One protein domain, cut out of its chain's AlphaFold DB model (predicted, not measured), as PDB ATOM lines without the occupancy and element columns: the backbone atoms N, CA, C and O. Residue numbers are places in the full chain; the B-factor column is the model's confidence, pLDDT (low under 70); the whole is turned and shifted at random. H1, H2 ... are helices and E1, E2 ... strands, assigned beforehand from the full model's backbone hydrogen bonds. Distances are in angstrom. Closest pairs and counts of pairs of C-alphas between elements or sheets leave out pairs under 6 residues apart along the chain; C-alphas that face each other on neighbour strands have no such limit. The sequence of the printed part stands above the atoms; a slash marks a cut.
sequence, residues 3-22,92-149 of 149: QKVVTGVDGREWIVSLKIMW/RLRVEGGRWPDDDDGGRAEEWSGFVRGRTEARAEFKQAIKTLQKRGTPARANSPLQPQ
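What this domain is: This is residues 3 to 22 and 92 to 149 of the 149 residues of an uncharacterized protein of Actinomycetospora sp. TBRC 11914 (UniProt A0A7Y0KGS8). A twisted sheet of four strands has one long helix, H1, packed over one face and running along the strands. The last stretch, residues 137 to 149, folds back from H1 to E4, where residues 147 to 148 pair with it. The printed part has 78 residues, with E1, E2, E3, E4 and H1 in that order along the chain; the sheet's order is E1, E2, E3, E4, antiparallel throughout, and the class is mixed, helices and strands. The whole is compact, with a radius of gyration of the C-alphas of 12.1 A and spans of 36 by 28 by 20 A.

Where its parts are: Find C-alpha 3 at (-44.552, -17.521, -37.160), where E1, residues 3 to 7, begins; it is 13.5 A long. E2, residues 13 to 20, runs 23.1 A; E3, residues 92 to 99, runs 21.4 A; E4, residues 110 to 116, runs 19.6 A. H1, residues 119 to 136, runs 25.4 A and ends at C-alpha 136, (-49.346, -33.283, -25.590).

How they stand to each other: Look first at the hairpin of E1 and E2, where N 6 and O 14 are 2.8 A apart, within hydrogen-bond range. Between the antiparallel E2 and E3, N 15 and O 96 are 2.7 A apart; in the hairpin of E3 and E4, N 95 and O 112 are 2.8 A apart. The edge strands E1 and E4 are apart. H1 is on the sheet in two layers, a helix on one face of a sheet, at a height over the sheet of 8.5 A. It lies over E2 and E3, along the strands, at 15 degrees to E3 on the local plane. Its closest C-alphas to E2 are those of Phe 126 and Leu 18, 7.2 A. In H1 every O i to N i+4 pair is within hydrogen-bond range.

The domain as a whole: The C-alphas of Asp 105 and Thr 120, the two farthest apart, are 36.6 A apart. Residues 23 to 91 are not printed, and C-alphas 22 and 92 stand 10.1 A apart across this cut. Of the links that are printed whole, none is long. Mean pLDDT of the printed part is 72.6; look for values under 70 at residues 97 to 109 and 139 to 145, among others.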
ATOM      1  N   GLN A   3     -45.464 -16.495 -37.650       80.88
ATOM      2  CA  GLN A   3     -44.552 -17.521 -37.160       80.88
ATOM      3  C   GLN A   3     -44.447 -17.357 -35.648       80.88
ATOM      4  O   GLN A   3     -44.403 -16.229 -35.157       80.88
ATOM      5  N   LYS A   4     -44.470 -18.466 -34.913       82.38
ATOM      6  CA  LYS A   4     -44.309 -18.459 -33.462       82.38
ATOM      7  C   LYS A   4     -43.488 -19.666 -33.028       82.38
ATOM      8  O   LYS A   4     -43.814 -20.784 -33.418       82.38
ATOM      9  N   VAL A   5     -42.472 -19.408 -32.211       82.44
ATOM     10  CA  VAL A   5     -41.701 -20.441 -31.511       82.44
ATOM     11  C   VAL A   5     -42.452 -20.825 -30.237       82.44
ATOM     12  O   VAL A   5     -42.995 -19.961 -29.539       82.44
ATOM     13  N   VAL A   6     -42.563 -22.123 -29.981       81.06
ATOM     14  CA  VAL A   6     -43.296 -22.705 -28.860       81.06
ATOM     15  C   VAL A   6     -42.484 -23.858 -28.296       81.06
ATOM     16  O   VAL A   6     -42.139 -24.782 -29.023       81.06
ATOM     17  N   THR A   7     -42.245 -23.839 -26.991       81.25
ATOM     18  CA  THR A   7     -41.676 -24.981 -26.273       81.25
ATOM     19  C   THR A   7     -42.780 -26.002 -26.003       81.25
ATOM     20  O   THR A   7     -43.840 -25.661 -25.462       81.25
ATOM     21  N   GLY A   8     -42.572 -27.238 -26.449       78.12
ATOM     22  CA  GLY A   8     -43.474 -28.357 -26.195       78.12
ATOM     23  C   GLY A   8     -43.369 -28.859 -24.753       78.12
ATOM     24  O   GLY A   8     -42.437 -28.510 -24.032       78.12
ATOM     25  N   VAL A   9     -44.312 -29.714 -24.341       78.44
ATOM     26  CA  VAL A   9     -44.251 -30.406 -23.029       78.44
ATOM     27  C   VAL A   9     -42.952 -31.190 -22.865       78.44
ATOM     28  O   VAL A   9     -42.397 -31.241 -21.775       78.44
ATOM     29  N   ASP A  10     -42.448 -31.738 -23.966       69.62
ATOM     30  CA  ASP A  10     -41.251 -32.573 -23.987       69.62
ATOM     31  C   ASP A  10     -39.950 -31.751 -23.899       69.62
ATOM     32  O   ASP A  10     -38.872 -32.298 -24.091       69.62
ATOM     33  N   GLY A  11     -40.028 -30.431 -23.684       72.62
ATOM     34  CA  GLY A  11     -38.872 -29.525 -23.616       72.62
ATOM     35  C   GLY A  11     -38.279 -29.128 -24.974       72.62
ATOM     36  O   GLY A  11     -37.447 -28.227 -25.038       72.62
ATOM     37  N   ARG A  12     -38.737 -29.747 -26.067       75.88
ATOM     38  CA  ARG A  12     -38.313 -29.438 -27.443       75.88
ATOM     39  C   ARG A  12     -38.919 -28.135 -27.954       75.88
ATOM     40  O   ARG A  12     -40.077 -27.818 -27.657       75.88
ATOM     41  N   GLU A  13     -38.173 -27.418 -28.784       80.75
ATOM     42  CA  GLU A  13     -38.668 -26.223 -29.462       80.75
ATOM     43  C   GLU A  13     -39.360 -26.568 -30.785       80.75
ATOM     44  O   GLU A  13     -38.908 -27.402 -31.576       80.75
ATOM     45  N   TRP A  14     -40.488 -25.903 -31.018       79.12
ATOM     46  CA  TRP A  14     -41.310 -26.046 -32.211       79.12
ATOM     47  C   TRP A  14     -41.574 -24.682 -32.835       79.12
ATOM     48  O   TRP A  14     -42.005 -23.736 -32.175       79.12
ATOM     49  N   ILE A  15     -41.390 -24.590 -34.141       82.19
ATOM     50  CA  ILE A  15     -41.686 -23.424 -34.957       82.19
ATOM     51  C   ILE A  15     -42.998 -23.685 -35.691       82.19
ATOM     52  O   ILE A  15     -43.076 -24.469 -36.635       82.19
ATOM     53  N   VAL A  16     -44.053 -22.979 -35.292       80.31
ATOM     54  CA  VAL A  16     -45.342 -23.009 -35.987       80.31
ATOM     55  C   VAL A  16     -45.381 -21.843 -36.967       80.31
ATOM     56  O   VAL A  16     -45.330 -20.681 -36.557       80.31
ATOM     57  N   SER A  17     -45.505 -22.124 -38.263       80.69
ATOM     58  CA  SER A  17     -45.604 -21.116 -39.318       80.69
ATOM     59  C   SER A  17     -46.882 -21.267 -40.148       80.69
ATOM     60  O   SER A  17     -47.321 -22.357 -40.512       80.69
ATOM     61  N   LEU A  18     -47.513 -20.131 -40.451       80.81
ATOM     62  CA  LEU A  18     -48.664 -20.054 -41.343       80.81
ATOM     63  C   LEU A  18     -48.294 -19.238 -42.584       80.81
ATOM     64  O   LEU A  18     -48.102 -18.015 -42.512       80.81
ATOM     65  N   LYS A  19     -48.237 -19.908 -43.740       78.75
ATOM     66  CA  LYS A  19     -47.876 -19.298 -45.024       78.75
ATOM     67  C   LYS A  19     -49.064 -19.308 -45.978       78.75
ATOM     68  O   LYS A  19     -49.727 -20.322 -46.189       78.75
ATOM     69  N   ILE A  20     -49.329 -18.155 -46.585       75.31
ATOM     70  CA  ILE A  20     -50.233 -18.082 -47.732       75.31
ATOM     71  C   ILE A  20     -49.483 -18.733 -48.893       75.31
ATOM     72  O   ILE A  20     -48.411 -18.266 -49.278       75.31
ATOM     73  N   MET A  21     -50.006 -19.846 -49.398       67.94
ATOM     74  CA  MET A  21     -49.483 -20.426 -50.632       67.94
ATOM     75  C   MET A  21     -49.794 -19.457 -51.778       67.94
ATOM     76  O   MET A  21     -50.746 -18.698 -51.666       67.94
ATOM     77  N   TRP A  22     -49.008 -19.446 -52.853       64.44
ATOM     78  CA  TRP A  22     -49.317 -18.689 -54.085       64.44
ATOM     79  C   TRP A  22     -49.508 -19.606 -55.301       64.44
ATOM     80  O   TRP A  22     -50.229 -19.242 -56.225       64.44
ATOM     81  N   ARG A  92     -51.025 -22.839 -46.043       77.50
ATOM     82  CA  ARG A  92     -50.235 -23.955 -45.533       77.50
ATOM     83  C   ARG A  92     -49.889 -23.662 -44.079       77.50
ATOM     84  O   ARG A  92     -49.318 -22.609 -43.783       77.50
ATOM     85  N   LEU A  93     -50.272 -24.577 -43.203       76.44
ATOM     86  CA  LEU A  93     -49.798 -24.637 -41.831       76.44
ATOM     87  C   LEU A  93     -48.605 -25.594 -41.832       76.44
ATOM     88  O   LEU A  93     -48.738 -26.738 -42.263       76.44
ATOM     89  N   ARG A  94     -47.439 -25.099 -41.432       77.81
ATOM     90  CA  ARG A  94     -46.203 -25.873 -41.338       77.81
ATOM     91  C   ARG A  94     -45.725 -25.784 -39.898       77.81
ATOM     92  O   ARG A  94     -45.640 -24.692 -39.340       77.81
ATOM     93  N   VAL A  95     -45.482 -26.931 -39.297       73.44
ATOM     94  CA  VAL A  95     -44.908 -27.058 -37.968       73.44
ATOM     95  C   VAL A  95     -43.570 -27.747 -38.160       73.44
ATOM     96  O   VAL A  95     -43.520 -28.887 -38.604       73.44
ATOM     97  N   GLU A  96     -42.501 -27.016 -37.895       71.25
ATOM     98  CA  GLU A  96     -41.128 -27.515 -37.941       71.25
ATOM     99  C   GLU A  96     -40.655 -27.638 -36.501       71.25
ATOM    100  O   GLU A  96     -40.675 -26.647 -35.774       71.25
ATOM    101  N   GLY A  97     -40.263 -28.821 -36.045       68.25
ATOM    102  CA  GLY A  97     -39.713 -28.948 -34.699       68.25
ATOM    103  C   GLY A  97     -39.193 -30.336 -34.385       68.25
ATOM    104  O   GLY A  97     -38.979 -31.147 -35.276       68.25
ATOM    105  N   GLY A  98     -38.917 -30.566 -33.104       59.75
ATOM    106  CA  GLY A  98     -38.239 -31.774 -32.633       59.75
ATOM    107  C   GLY A  98     -36.790 -31.549 -32.186       59.75
ATOM    108  O   GLY A  98     -36.119 -32.522 -31.862       59.75
ATOM    109  N   ARG A  99     -36.320 -30.295 -32.136       61.16
ATOM    110  CA  ARG A  99     -34.954 -29.940 -31.728       61.16
ATOM    111  C   ARG A  99     -34.904 -29.576 -30.241       61.16
ATOM    112  O   ARG A  99     -35.802 -28.890 -29.742       61.16
ATOM    113  N   TRP A 100     -33.882 -30.046 -29.533       60.22
ATOM    114  CA  TRP A 100     -33.576 -29.562 -28.187       60.22
ATOM    115  C   TRP A 100     -32.947 -28.161 -28.254       60.22
ATOM    116  O   TRP A 100     -32.311 -27.853 -29.258       60.22
ATOM    117  N   PRO A 101     -33.101 -27.310 -27.221       59.88
ATOM    118  CA  PRO A 101     -32.545 -25.951 -27.223       59.88
ATOM    119  C   PRO A 101     -31.039 -25.881 -27.535       59.88
ATOM    120  O   PRO A 101     -30.596 -24.894 -28.111       59.88
ATOM    121  N   ASP A 102     -30.291 -26.944 -27.212       60.53
ATOM    122  CA  ASP A 102     -28.833 -27.050 -27.391       60.53
ATOM    123  C   ASP A 102     -28.399 -27.911 -28.601       60.53
ATOM    124  O   ASP A 102     -27.204 -28.104 -28.825       60.53
ATOM    125  N   ASP A 103     -29.336 -28.446 -29.396       59.72
ATOM    126  CA  ASP A 103     -28.997 -29.218 -30.600       59.72
ATOM    127  C   ASP A 103     -28.669 -28.259 -31.758       59.72
ATOM    128  O   ASP A 103     -29.560 -27.789 -32.469       59.72
ATOM    129  N   ASP A 104     -27.385 -27.973 -31.979       56.25
ATOM    130  CA  ASP A 104     -26.915 -27.212 -33.149       56.25
ATOM    131  C   ASP A 104     -26.757 -28.099 -34.403       56.25
ATOM    132  O   ASP A 104     -26.744 -27.610 -35.538       56.25
ATOM    133  N   ASP A 105     -26.745 -29.424 -34.229       48.50
ATOM    134  CA  ASP A 105     -26.466 -30.379 -35.298       48.50
ATOM    135  C   ASP A 105     -27.629 -30.520 -36.289       48.50
ATOM    136  O   ASP A 105     -28.805 -30.629 -35.925       48.50
ATOM    137  N   GLY A 106     -27.297 -30.482 -37.581       48.69
ATOM    138  CA  GLY A 106     -28.201 -30.398 -38.737       48.69
ATOM    139  C   GLY A 106     -29.083 -31.627 -39.010       48.69
ATOM    140  O   GLY A 106     -29.315 -31.969 -40.170       48.69
ATOM    141  N   GLY A 107     -29.579 -32.301 -37.970       48.53
ATOM    142  CA  GLY A 107     -30.598 -33.340 -38.075       48.53
ATOM    143  C   GLY A 107     -31.895 -32.792 -38.678       48.53
ATOM    144  O   GLY A 107     -32.317 -31.674 -38.379       48.53
ATOM    145  N   ARG A 108     -32.532 -33.572 -39.561       52.88
ATOM    146  CA  ARG A 108     -33.805 -33.199 -40.199       52.88
ATOM    147  C   ARG A 108     -34.873 -33.079 -39.110       52.88
ATOM    148  O   ARG A 108     -35.322 -34.092 -38.587       52.88
ATOM    149  N   ALA A 109     -35.241 -31.847 -38.762       64.44
ATOM    150  CA  ALA A 109     -36.344 -31.571 -37.849       64.44
ATOM    151  C   ALA A 109     -37.626 -32.242 -38.367       64.44
ATOM    152  O   ALA A 109     -37.887 -32.221 -39.574       64.44
ATOM    153  N   GLU A 110     -38.413 -32.830 -37.468       71.19
ATOM    154  CA  GLU A 110     -39.715 -33.398 -37.801       71.19
ATOM    155  C   GLU A 110     -40.597 -32.293 -38.401       71.19
ATOM    156  O   GLU A 110     -40.906 -31.282 -37.756       71.19
ATOM    157  N   GLU A 111     -40.991 -32.470 -39.662       76.62
ATOM    158  CA  GLU A 111     -41.850 -31.533 -40.373       76.62
ATOM    159  C   GLU A 111     -43.268 -32.090 -40.445       76.62
ATOM    160  O   GLU A 111     -43.527 -33.160 -40.988       76.62
ATOM    161  N   TRP A 112     -44.217 -31.313 -39.941       76.88
ATOM    162  CA  TRP A 112     -45.633 -31.588 -40.099       76.88
ATOM    163  C   TRP A 112     -46.230 -30.488 -40.950       76.88
ATOM    164  O   TRP A 112     -46.117 -29.300 -40.631       76.88
ATOM    165  N   SER A 113     -46.889 -30.854 -42.044       79.50
ATOM    166  CA  SER A 113     -47.506 -29.855 -42.904       79.50
ATOM    167  C   SER A 113     -48.910 -30.246 -43.329       79.50
ATOM    168  O   SER A 113     -49.237 -31.415 -43.505       79.50
ATOM    169  N   GLY A 114     -49.769 -29.234 -43.423       76.56
ATOM    170  CA  GLY A 114     -51.186 -29.395 -43.700       76.56
ATOM    171  C   GLY A 114     -51.764 -28.183 -44.411       76.56
ATOM    172  O   GLY A 114     -51.236 -27.067 -44.322       76.56
ATOM    173  N   PHE A 115     -52.867 -28.392 -45.126       76.38
ATOM    174  CA  PHE A 115     -53.568 -27.337 -45.853       76.38
ATOM    175  C   PHE A 115     -54.882 -26.993 -45.155       76.38
ATOM    176  O   PHE A 115     -55.695 -27.867 -44.878       76.38
ATOM    177  N   VAL A 116     -55.100 -25.701 -44.896       73.88
ATOM    178  CA  VAL A 116     -56.337 -25.184 -44.293       73.88
ATOM    179  C   VAL A 116     -56.917 -24.101 -45.193       73.88
ATOM    180  O   VAL A 116     -56.197 -23.215 -45.671       73.88
ATOM    181  N   ARG A 117     -58.226 -24.158 -45.452       71.50
ATOM    182  CA  ARG A 117     -58.916 -23.175 -46.295       71.50
ATOM    183  C   ARG A 117     -59.329 -21.971 -45.451       71.50
ATOM    184  O   ARG A 117     -59.767 -22.098 -44.320       71.50
ATOM    185  N   GLY A 118     -59.189 -20.770 -46.004       70.81
ATOM    186  CA  GLY A 118     -59.703 -19.562 -45.363       70.81
ATOM    187  C   GLY A 118     -58.873 -19.017 -44.192       70.81
ATOM    188  O   GLY A 118     -58.053 -19.677 -43.558       70.81
ATOM    189  N   ARG A 119     -59.062 -17.723 -43.915       75.75
ATOM    190  CA  ARG A 119     -58.296 -16.987 -42.895       75.75
ATOM    191  C   ARG A 119     -58.686 -17.325 -41.456       75.75
ATOM    192  O   ARG A 119     -57.823 -17.268 -40.582       75.75
ATOM    193  N   THR A 120     -59.966 -17.574 -41.207       76.94
ATOM    194  CA  THR A 120     -60.526 -17.803 -39.868       76.94
ATOM    195  C   THR A 120     -60.162 -19.187 -39.353       76.94
ATOM    196  O   THR A 120     -59.545 -19.279 -38.295       76.94
ATOM    197  N   GLU A 121     -60.427 -20.228 -40.140       77.19
ATOM    198  CA  GLU A 121     -60.047 -21.611 -39.826       77.19
ATOM    199  C   GLU A 121     -58.533 -21.747 -39.685       77.19
ATOM    200  O   GLU A 121     -58.062 -22.225 -38.662       77.19
ATOM    201  N   ALA A 122     -57.743 -21.189 -40.608       77.94
ATOM    202  CA  ALA A 122     -56.284 -21.231 -40.493       77.94
ATOM    203  C   ALA A 122     -55.747 -20.570 -39.207       77.94
ATOM    204  O   ALA A 122     -54.731 -20.997 -38.664       77.94
ATOM    205  N   ARG A 123     -56.410 -19.519 -38.704       80.12
ATOM    206  CA  ARG A 123     -56.054 -18.895 -37.416       80.12
ATOM    207  C   ARG A 123     -56.480 -19.747 -36.223       80.12
ATOM    208  O   ARG A 123     -55.766 -19.748 -35.220       80.12
ATOM    209  N   ALA A 124     -57.628 -20.412 -36.309       82.50
ATOM    210  CA  ALA A 124     -58.102 -21.331 -35.280       82.50
ATOM    211  C   ALA A 124     -57.163 -22.540 -35.171       82.50
ATOM    212  O   ALA A 124     -56.664 -22.807 -34.082       82.50
ATOM    213  N   GLU A 125     -56.821 -23.161 -36.301       80.62
ATOM    214  CA  GLU A 125     -55.870 -24.275 -36.376       80.62
ATOM    215  C   GLU A 125     -54.475 -23.876 -35.890       80.62
ATOM    216  O   GLU A 125     -53.868 -24.592 -35.104       80.62
ATOM    217  N   PHE A 126     -53.989 -22.679 -36.241       81.50
ATOM    218  CA  PHE A 126     -52.717 -22.167 -35.722       81.50
ATOM    219  C   PHE A 126     -52.707 -22.063 -34.187       81.50
ATOM    220  O   PHE A 126     -51.769 -22.514 -33.533       81.50
ATOM    221  N   LYS A 127     -53.760 -21.490 -33.586       84.31
ATOM    222  CA  LYS A 127     -53.882 -21.413 -32.119       84.31
ATOM    223  C   LYS A 127     -54.022 -22.798 -31.488       84.31
ATOM    224  O   LYS A 127     -53.494 -23.026 -30.400       84.31
ATOM    225  N   GLN A 128     -54.735 -23.700 -32.154       83.38
ATOM    226  CA  GLN A 128     -54.958 -25.054 -31.673       83.38
ATOM    227  C   GLN A 128     -53.661 -25.868 -31.685       83.38
ATOM    228  O   GLN A 128     -53.371 -26.500 -30.675       83.38
ATOM    229  N   ALA A 129     -52.862 -25.775 -32.750       79.81
ATOM    230  CA  ALA A 129     -51.557 -26.426 -32.872       79.81
ATOM    231  C   ALA A 129     -50.594 -25.993 -31.753       79.81
ATOM    232  O   ALA A 129     -49.953 -26.825 -31.118       79.81
ATOM    233  N   ILE A 130     -50.557 -24.694 -31.435       83.31
ATOM    234  CA  ILE A 130     -49.778 -24.178 -30.296       83.31
ATOM    235  C   ILE A 130     -50.238 -24.839 -28.988       83.31
ATOM    236  O   ILE A 130     -49.423 -25.275 -28.178       83.31
ATOM    237  N   LYS A 131     -51.555 -24.931 -28.778       84.88
ATOM    238  CA  LYS A 131     -52.137 -25.493 -27.556       84.88
ATOM    239  C   LYS A 131     -51.930 -27.005 -27.445       84.88
ATOM    240  O   LYS A 131     -51.805 -27.501 -26.329       84.88
ATOM    241  N   THR A 132     -51.933 -27.746 -28.553       81.38
ATOM    242  CA  THR A 132     -51.671 -29.193 -28.543       81.38
ATOM    243  C   THR A 132     -50.202 -29.487 -28.288       81.38
ATOM    244  O   THR A 132     -49.927 -30.327 -27.437       81.38
ATOM    245  N   LEU A 133     -49.279 -28.727 -28.885       78.62
ATOM    246  CA  LEU A 133     -47.843 -28.828 -28.596       78.62
ATOM    247  C   LEU A 133     -47.539 -28.593 -27.109       78.62
ATOM    248  O   LEU A 133     -46.863 -29.400 -26.475       78.62
ATOM    249  N   GLN A 134     -48.134 -27.553 -26.518       81.12
ATOM    250  CA  GLN A 134     -47.983 -27.235 -25.091       81.12
ATOM    251  C   GLN A 134     -48.648 -28.228 -24.132       81.12
ATOM    252  O   GLN A 134     -48.407 -28.149 -22.934       81.12
ATOM    253  N   LYS A 135     -49.535 -29.111 -24.608       81.81
ATOM    254  CA  LYS A 135     -50.274 -30.048 -23.740       81.81
ATOM    255  C   LYS A 135     -49.939 -31.515 -23.962       81.81
ATOM    256  O   LYS A 135     -50.187 -32.312 -23.067       81.81
ATOM    257  N   ARG A 136     -49.501 -31.886 -25.162       74.56
ATOM    258  CA  ARG A 136     -49.346 -33.283 -25.590       74.56
ATOM    259  C   ARG A 136     -48.028 -33.563 -26.305       74.56
ATOM    260  O   ARG A 136     -47.833 -34.703 -26.697       74.56
ATOM    261  N   GLY A 137     -47.189 -32.555 -26.564       68.81
ATOM    262  CA  GLY A 137     -45.934 -32.732 -27.307       68.81
ATOM    263  C   GLY A 137     -46.109 -32.974 -28.814       68.81
ATOM    264  O   GLY A 137     -45.252 -32.591 -29.597       68.81
ATOM    265  N   THR A 138     -47.256 -33.505 -29.257       72.00
ATOM    266  CA  THR A 138     -47.545 -33.777 -30.674       72.00
ATOM    267  C   THR A 138     -48.333 -32.639 -31.351       72.00
ATOM    268  O   THR A 138     -49.324 -32.146 -30.790       72.00
ATOM    269  N   PRO A 139     -47.969 -32.239 -32.586       64.94
ATOM    270  CA  PRO A 139     -48.669 -31.177 -33.312       64.94
ATOM    271  C   PRO A 139     -50.031 -31.601 -33.888       64.94
ATOM    272  O   PRO A 139     -50.908 -30.749 -34.053       64.94
ATOM    273  N   ALA A 140     -50.249 -32.890 -34.170       64.56
ATOM    274  CA  ALA A 140     -51.491 -33.383 -34.766       64.56
ATOM    275  C   ALA A 140     -52.515 -33.912 -33.744       64.56
ATOM    276  O   ALA A 140     -52.194 -34.497 -32.712       64.56
ATOM    277  N   ARG A 141     -53.795 -33.729 -34.080       67.50
ATOM    278  CA  ARG A 141     -54.965 -34.372 -33.460       67.50
ATOM    279  C   ARG A 141     -55.509 -35.419 -34.440       67.50
ATOM    280  O   ARG A 141     -55.295 -35.270 -35.635       67.50
ATOM    281  N   ALA A 142     -56.291 -36.389 -33.960       55.19
ATOM    282  CA  ALA A 142     -56.931 -37.435 -34.773       55.19
ATOM    283  C   ALA A 142     -57.655 -36.947 -36.055       55.19
ATOM    284  O   ALA A 142     -57.698 -37.688 -37.024       55.19
ATOM    285  N   ASN A 143     -58.157 -35.702 -36.084       61.09
ATOM    286  CA  ASN A 143     -58.799 -35.081 -37.258       61.09
ATOM    287  C   ASN A 143     -58.080 -33.792 -37.719       61.09
ATOM    288  O   ASN A 143     -58.718 -32.878 -38.235       61.09
ATOM    289  N   SER A 144     -56.783 -33.649 -37.434       65.69
ATOM    290  CA  SER A 144     -56.012 -32.459 -37.812       65.69
ATOM    291  C   SER A 144     -55.590 -32.531 -39.283       65.69
ATOM    292  O   SER A 144     -55.193 -33.601 -39.741       65.69
ATOM    293  N   PRO A 145     -55.597 -31.407 -40.020       67.44
ATOM    294  CA  PRO A 145     -55.081 -31.352 -41.388       67.44
ATOM    295  C   PRO A 145     -53.551 -31.501 -41.466       67.44
ATOM    296  O   PRO A 145     -53.009 -31.566 -42.567       67.44
ATOM    297  N   LEU A 146     -52.847 -31.503 -40.326       70.19
ATOM    298  CA  LEU A 146     -51.400 -31.700 -40.244       70.19
ATOM    299  C   LEU A 146     -51.043 -33.176 -40.423       70.19
ATOM    300  O   LEU A 146     -51.431 -34.009 -39.605       70.19
ATOM    301  N   GLN A 147     -50.254 -33.469 -41.452       73.12
ATOM    302  CA  GLN A 147     -49.691 -34.793 -41.700       73.12
ATOM    303  C   GLN A 147     -48.167 -34.749 -41.507       73.12
ATOM    304  O   GLN A 147     -47.554 -33.732 -41.861       73.12
ATOM    305  N   PRO A 148     -47.559 -35.803 -40.933       73.44
ATOM    306  CA  PRO A 148     -46.104 -35.921 -40.865       73.44
ATOM    307  C   PRO A 148     -45.529 -36.088 -42.282       73.44
ATOM    308  O   PRO A 148     -46.150 -36.756 -43.113       73.44
ATOM    309  N   GLN A 149     -44.385 -35.457 -42.567       60.88
ATOM    310  CA  GLN A 149     -43.657 -35.547 -43.844       60.88
ATOM    311  C   GLN A 149     -42.252 -36.114 -43.679       60.88
ATOM    312  O   GLN A 149     -41.641 -35.882 -42.615       60.88
TER     313      GLN A 149